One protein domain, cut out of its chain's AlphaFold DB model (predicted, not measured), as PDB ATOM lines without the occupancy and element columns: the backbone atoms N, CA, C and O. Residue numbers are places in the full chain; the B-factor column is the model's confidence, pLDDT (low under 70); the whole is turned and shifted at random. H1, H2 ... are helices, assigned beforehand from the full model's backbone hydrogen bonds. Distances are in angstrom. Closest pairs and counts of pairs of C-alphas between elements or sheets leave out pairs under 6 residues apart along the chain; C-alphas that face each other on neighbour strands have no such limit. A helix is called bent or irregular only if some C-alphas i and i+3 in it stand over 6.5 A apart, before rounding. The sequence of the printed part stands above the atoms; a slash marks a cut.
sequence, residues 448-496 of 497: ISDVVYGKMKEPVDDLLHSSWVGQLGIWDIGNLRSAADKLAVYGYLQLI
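Overview. This is residues 448 to 496 of the 497 residues of an uncharacterized protein of 'Candidatus Kapabacteria' thiocyanatum (UniProt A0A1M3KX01). Two helical stretches, H1b and H3, run side by side in opposite directions with few contacts between them, and the chain turns from one to the other at one end through the short helix H2 and residues 472 to 476. At the other end H1a turns off about perpendicular to H1b, while the short H4 and H5 fold back along one side of the pair, H4 near H3 and H5 near H1b. The printed part has 49 residues with five named helices, H1 to H5 in chain order, and no named strand; its class is all helix. It is compact, with a radius of gyration of the C-alphas of 10.4 A, and its outline is elongated, spanning 31 by 16 by 16 A.

Arrangement. Start with H1, residues 448 to 465, assigned by its hydrogen bonds as one helix but bent: C-alphas 455 and 458 are 7.5 A apart. Its arms, H1a at residues 448 to 455 and H1b at residues 458 to 465, stand about perpendicular, at 79 degrees. Look next at H3, residues 477 to 485: it is close to H1b but not clearly touching, at a shallow tilt of 17 degrees, opposite ways, and the closest C-alphas, those of Leu 464 and Arg 481, are 7.1 A apart. H2, residues 467 to 471, is close to H1b but not clearly touching, with the C-alphas of Leu 463 and Val 469 closest at 7.1 A. H4, residues 488 to 491, is close to H3 but not clearly touching, with the C-alphas of Ala 483 and Val 489 closest at 5.7 A. H4 is also close to H1a but not clearly touching, through the C-alphas of Ser 449 and Tyr 490, the closest at 7.5 A. H5, residues 493 to 496, is close to H1b but not clearly touching, with the C-alphas of Val 460 and Leu 493 closest at 7.3 A. H3 and H5 are apart. In H1a, H1b, H2 and H3 every O i to N i+4 pair is within hydrogen-bond range; H4 and H5 are too short for such a pair.

Along the chain. Find C-alpha 448 at (-12.860, 22.646, 23.017), where H1a begins; it is 11.3 A long. H1b covers 10.5 A and ends at C-alpha 465, at (6.613, 30.432, 36.155). H3 runs 12.3 A from C-alpha 477 at (3.022, 25.433, 42.378). H4 is irregular, with C-alphas 488 and 491 8.0 A apart, and H5 ends at C-alpha 496.

Size, cuts and confidence. The two C-alphas farthest apart, those of Ile 448 and Gln 471, are 31.2 A apart. The printed part has no cut, and the links between successive helices are tight. The mean pLDDT of the printed part is 78.8; look to residues 485 to 496 for the values under 70.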
ATOM      1  N   ILE A 448     -12.774  21.183  22.918       84.75
ATOM      2  CA  ILE A 448     -12.860  22.646  23.017       84.75
ATOM      3  C   ILE A 448     -11.685  23.171  23.835       84.75
ATOM      4  O   ILE A 448     -10.944  24.053  23.406       84.75
ATOM      5  N   SER A 449     -11.517  22.597  25.016       82.94
ATOM      6  CA  SER A 449     -10.463  22.957  25.932       82.94
ATOM      7  C   SER A 449      -9.080  22.553  25.434       82.94
ATOM      8  O   SER A 449      -8.158  23.345  25.575       82.94
ATOM      9  N   ASP A 450      -8.937  21.385  24.808       85.81
ATOM     10  CA  ASP A 450      -7.682  20.913  24.220       85.81
ATOM     11  C   ASP A 450      -7.190  21.891  23.141       85.81
ATOM     12  O   ASP A 450      -6.022  22.277  23.122       85.81
ATOM     13  N   VAL A 451      -8.100  22.348  22.272       90.19
ATOM     14  CA  VAL A 451      -7.814  23.327  21.215       90.19
ATOM     15  C   VAL A 451      -7.439  24.688  21.803       90.19
ATOM     16  O   VAL A 451      -6.412  25.258  21.435       90.19
ATOM     17  N   VAL A 452      -8.251  25.211  22.728       89.62
ATOM     18  CA  VAL A 452      -8.007  26.523  23.349       89.62
ATOM     19  C   VAL A 452      -6.711  26.511  24.158       89.62
ATOM     20  O   VAL A 452      -5.893  27.421  24.026       89.62
ATOM     21  N   TYR A 453      -6.489  25.474  24.965       84.19
ATOM     22  CA  TYR A 453      -5.282  25.342  25.772       84.19
ATOM     23  C   TYR A 453      -4.048  25.120  24.910       84.19
ATOM     24  O   TYR A 453      -3.012  25.704  25.198       84.19
ATOM     25  N   GLY A 454      -4.144  24.341  23.831       89.12
ATOM     26  CA  GLY A 454      -3.035  24.156  22.899       89.12
ATOM     27  C   GLY A 454      -2.455  25.489  22.416       89.12
ATOM     28  O   GLY A 454      -1.238  25.625  22.330       89.12
ATOM     29  N   LYS A 455      -3.312  26.495  22.191       91.06
ATOM     30  CA  LYS A 455      -2.884  27.864  21.862       91.06
ATOM     31  C   LYS A 455      -2.436  28.686  23.066       91.06
ATOM     32  O   LYS A 455      -1.492  29.457  22.953       91.06
ATOM     33  N   MET A 456      -3.106  28.533  24.206       89.38
ATOM     34  CA  MET A 456      -2.809  29.303  25.419       89.38
ATOM     35  C   MET A 456      -1.643  28.742  26.238       89.38
ATOM     36  O   MET A 456      -1.222  29.396  27.184       89.38
ATOM     37  N   LYS A 457      -1.115  27.562  25.898       88.31
ATOM     38  CA  LYS A 457      -0.131  26.836  26.707       88.31
ATOM     39  C   LYS A 457       1.068  27.694  27.096       88.31
ATOM     40  O   LYS A 457       1.424  27.709  28.263       88.31
ATOM     41  N   GLU A 458       1.670  28.405  26.149       90.44
ATOM     42  CA  GLU A 458       2.845  29.241  26.422       90.44
ATOM     43  C   GLU A 458       2.519  30.402  27.385       90.44
ATOM     44  O   GLU A 458       3.120  30.441  28.454       90.44
ATOM     45  N   PRO A 459       1.500  31.253  27.136       89.62
ATOM     46  CA  PRO A 459       1.058  32.257  28.110       89.62
ATOM     47  C   PRO A 459       0.729  31.712  29.506       89.62
ATOM     48  O   PRO A 459       0.949  32.377  30.518       89.62
ATOM     49  N   VAL A 460       0.150  30.512  29.560       86.06
ATOM     50  CA  VAL A 460      -0.192  29.818  30.805       86.06
ATOM     51  C   VAL A 460       1.066  29.383  31.538       86.06
ATOM     52  O   VAL A 460       1.208  29.652  32.731       86.06
ATOM     53  N   ASP A 461       1.978  28.727  30.827       86.94
ATOM     54  CA  ASP A 461       3.235  28.248  31.377       86.94
ATOM     55  C   ASP A 461       4.067  29.449  31.866       86.94
ATOM     56  O   ASP A 461       4.560  29.415  32.995       86.94
ATOM     57  N   ASP A 462       4.124  30.553  31.120       89.19
ATOM     58  CA  ASP A 462       4.777  31.799  31.542       89.19
ATOM     59  C   ASP A 462       4.189  32.353  32.846       89.19
ATOM     60  O   ASP A 462       4.924  32.682  33.784       89.19
ATOM     61  N   LEU A 463       2.857  32.402  32.954       85.69
ATOM     62  CA  LEU A 463       2.176  32.857  34.165       85.69
ATOM     63  C   LEU A 463       2.515  31.960  35.366       85.69
ATOM     64  O   LEU A 463       2.872  32.472  36.428       85.69
ATOM     65  N   LEU A 464       2.495  30.634  35.193       86.38
ATOM     66  CA  LEU A 464       2.836  29.643  36.227       86.38
ATOM     67  C   LEU A 464       4.316  29.662  36.655       86.38
ATOM     68  O   LEU A 464       4.671  29.126  37.715       86.38
ATOM     69  N   HIS A 465       5.197  30.235  35.836       88.75
ATOM     70  CA  HIS A 465       6.613  30.432  36.155       88.75
ATOM     71  C   HIS A 465       6.930  31.854  36.628       88.75
ATOM     72  O   HIS A 465       8.039  32.100  37.107       88.75
ATOM     73  N   SER A 466       5.966  32.773  36.559       88.25
ATOM     74  CA  SER A 466       6.134  34.131  37.059       88.25
ATOM     75  C   SER A 466       6.315  34.155  38.582       88.25
ATOM     76  O   SER A 466       5.721  33.374  39.332       88.25
ATOM     77  N   SER A 467       7.123  35.102  39.065       87.69
ATOM     78  CA  SER A 467       7.304  35.331  40.503       87.69
ATOM     79  C   SER A 467       6.006  35.747  41.195       87.69
ATOM     80  O   SER A 467       5.842  35.494  42.386       87.69
ATOM     81  N   TRP A 468       5.079  36.351  40.450       83.12
ATOM     82  CA  TRP A 468       3.814  36.854  40.964       83.12
ATOM     83  C   TRP A 468       2.915  35.732  41.501       83.12
ATOM     84  O   TRP A 468       2.440  35.830  42.630       83.12
ATOM     85  N   VAL A 469       2.767  34.614  40.777       81.19
ATOM     86  CA  VAL A 469       1.958  33.472  41.255       81.19
ATOM     87  C   VAL A 469       2.553  32.866  42.528       81.19
ATOM     88  O   VAL A 469       1.821  32.536  43.461       81.19
ATOM     89  N   GLY A 470       3.885  32.780  42.606       81.12
ATOM     90  CA  GLY A 470       4.579  32.328  43.813       81.12
ATOM     91  C   GLY A 470       4.394  33.268  45.011       81.12
ATOM     92  O   GLY A 470       4.305  32.802  46.144       81.12
ATOM     93  N   GLN A 471       4.292  34.579  44.775       84.94
ATOM     94  CA  GLN A 471       4.092  35.587  45.825       84.94
ATOM     95  C   GLN A 471       2.696  35.545  46.456       84.94
ATOM     96  O   GLN A 471       2.556  35.966  47.603       84.94
ATOM     97  N   LEU A 472       1.682  35.019  45.757       82.75
ATOM     98  CA  LEU A 472       0.337  34.873  46.326       82.75
ATOM     99  C   LEU A 472       0.308  33.895  47.511       82.75
ATOM    100  O   LEU A 472      -0.563  34.009  48.367       82.75
ATOM    101  N   GLY A 473       1.228  32.925  47.563       87.88
ATOM    102  CA  GLY A 473       1.383  31.999  48.694       87.88
ATOM    103  C   GLY A 473       0.208  31.043  48.942       87.88
ATOM    104  O   GLY A 473       0.245  30.292  49.911       87.88
ATOM    105  N   ILE A 474      -0.826  31.054  48.095       90.62
ATOM    106  CA  ILE A 474      -2.008  30.185  48.229       90.62
ATOM    107  C   ILE A 474      -1.891  28.880  47.435       90.62
ATOM    108  O   ILE A 474      -2.541  27.894  47.777       90.62
ATOM    109  N   TRP A 475      -1.068  28.867  46.385       90.62
ATOM    110  CA  TRP A 475      -0.962  27.761  45.436       90.62
ATOM    111  C   TRP A 475       0.219  26.846  45.762       90.62
ATOM    112  O   TRP A 475       1.344  27.313  45.950       90.62
ATOM    113  N   ASP A 476      -0.011  25.535  45.730       92.31
ATOM    114  CA  ASP A 476       1.059  24.559  45.556       92.31
ATOM    115  C   ASP A 476       1.458  24.556  44.075       92.31
ATOM    116  O   ASP A 476       0.798  23.959  43.222       92.31
ATOM    117  N   ILE A 477       2.543  25.262  43.756       88.81
ATOM    118  CA  ILE A 477       3.022  25.433  42.378       88.81
ATOM    119  C   ILE A 477       3.357  24.090  41.711       88.81
ATOM    120  O   ILE A 477       3.191  23.953  40.498       88.81
ATOM    121  N   GLY A 478       3.807  23.090  42.474       90.25
ATOM    122  CA  GLY A 478       4.114  21.764  41.941       90.25
ATOM    123  C   GLY A 478       2.850  21.042  41.484       90.25
ATOM    124  O   GLY A 478       2.772  20.580  40.341       90.25
ATOM    125  N   ASN A 479       1.834  21.010  42.346       90.00
ATOM    126  CA  ASN A 479       0.546  20.395  42.027       90.00
ATOM    127  C   ASN A 479      -0.195  21.173  40.939       90.00
ATOM    128  O   ASN A 479      -0.761  20.565  40.033       90.00
ATOM    129  N   LEU A 480      -0.129  22.505  40.969       86.12
ATOM    130  CA  LEU A 480      -0.728  23.374  39.962       86.12
ATOM    131  C   LEU A 480      -0.125  23.138  38.567       86.12
ATOM    132  O   LEU A 480      -0.869  22.981  37.599       86.12
ATOM    133  N   ARG A 481       1.207  23.023  38.457       85.81
ATOM    134  CA  ARG A 481       1.882  22.658  37.196       85.81
ATOM    135  C   ARG A 481       1.514  21.246  36.742       85.81
ATOM    136  O   ARG A 481       1.178  21.048  35.580       85.81
ATOM    137  N   SER A 482       1.473  20.276  37.661       84.69
ATOM    138  CA  SER A 482       1.034  18.910  37.328       84.69
ATOM    139  C   SER A 482      -0.419  18.862  36.842       84.69
ATOM    140  O   SER A 482      -0.755  18.054  35.974       84.69
ATOM    141  N   ALA A 483      -1.289  19.709  37.393       80.56
ATOM    142  CA  ALA A 483      -2.662  19.858  36.931       80.56
ATOM    143  C   ALA A 483      -2.721  20.509  35.538       80.56
ATOM    144  O   ALA A 483      -3.552  20.098  34.724       80.56
ATOM    145  N   ALA A 484      -1.834  21.472  35.250       76.00
ATOM    146  CA  ALA A 484      -1.729  22.148  33.952       76.00
ATOM    147  C   ALA A 484      -1.376  21.173  32.835       76.00
ATOM    148  O   ALA A 484      -2.061  21.112  31.815       76.00
ATOM    149  N   ASP A 485      -0.394  20.312  33.090       66.88
ATOM    150  CA  ASP A 485       0.033  19.277  32.150       66.88
ATOM    151  C   ASP A 485      -1.051  18.228  31.875       66.88
ATOM    152  O   ASP A 485      -1.078  17.611  30.810       66.88
ATOM    153  N   LYS A 486      -1.974  18.023  32.820       63.16
ATOM    154  CA  LYS A 486      -3.110  17.098  32.673       63.16
ATOM    155  C   LYS A 486      -4.321  17.736  31.999       63.16
ATOM    156  O   LYS A 486      -5.377  17.107  31.987       63.16
ATOM    157  N   LEU A 487      -4.194  18.978  31.517       54.78
ATOM    158  CA  LEU A 487      -5.298  19.807  31.030       54.78
ATOM    159  C   LEU A 487      -6.420  19.978  32.065       54.78
ATOM    160  O   LEU A 487      -7.432  20.591  31.788       54.78
ATOM    161  N   ALA A 488      -6.245  19.549  33.318       49.56
ATOM    162  CA  ALA A 488      -7.255  19.720  34.357       49.56
ATOM    163  C   ALA A 488      -7.385  21.193  34.798       49.56
ATOM    164  O   ALA A 488      -8.244  21.507  35.616       49.56
ATOM    165  N   VAL A 489      -6.570  22.096  34.231       49.34
ATOM    166  CA  VAL A 489      -6.389  23.513  34.595       49.34
ATOM    167  C   VAL A 489      -7.523  24.463  34.181       49.34
ATOM    168  O   VAL A 489      -7.477  25.671  34.406       49.34
ATOM    169  N   TYR A 490      -8.623  23.903  33.701       50.97
ATOM    170  CA  TYR A 490      -9.816  24.587  33.208       50.97
ATOM    171  C   TYR A 490     -10.403  25.692  34.102       50.97
ATOM    172  O   TYR A 490     -10.819  26.723  33.584       50.97
ATOM    173  N   GLY A 491     -10.397  25.516  35.428       51.12
ATOM    174  CA  GLY A 491     -10.786  26.567  36.387       51.12
ATOM    175  C   GLY A 491      -9.612  27.326  37.016       51.12
ATOM    176  O   GLY A 491      -9.813  28.341  37.669       51.12
ATOM    177  N   TYR A 492      -8.387  26.834  36.841       52.47
ATOM    178  CA  TYR A 492      -7.207  27.268  37.587       52.47
ATOM    179  C   TYR A 492      -6.643  28.565  37.014       52.47
ATOM    180  O   TYR A 492      -6.313  29.473  37.761       52.47
ATOM    181  N   LEU A 493      -6.612  28.693  35.684       51.38
ATOM    182  CA  LEU A 493      -6.119  29.903  35.026       51.38
ATOM    183  C   LEU A 493      -6.960  31.137  35.306       51.38
ATOM    184  O   LEU A 493      -6.406  32.211  35.466       51.38
ATOM    185  N   GLN A 494      -8.275  30.970  35.415       55.78
ATOM    186  CA  GLN A 494      -9.203  32.082  35.611       55.78
ATOM    187  C   GLN A 494      -9.122  32.708  36.999       55.78
ATOM    188  O   GLN A 494      -9.633  33.797  37.194       55.78
ATOM    189  N   LEU A 495      -8.543  32.004  37.969       51.75
ATOM    190  CA  LEU A 495      -8.335  32.524  39.320       51.75
ATOM    191  C   LEU A 495      -6.904  33.023  39.526       51.75
ATOM    192  O   LEU A 495      -6.629  33.698  40.512       51.75
ATOM    193  N   ILE A 496      -5.997  32.664  38.614       53.16
ATOM    194  CA  ILE A 496      -4.626  33.169  38.590       53.16
ATOM    195  C   ILE A 496      -4.571  34.474  37.786       53.16
ATOM    196  O   ILE A 496      -3.871  35.386  38.197       53.16
TER     197      ILE A 496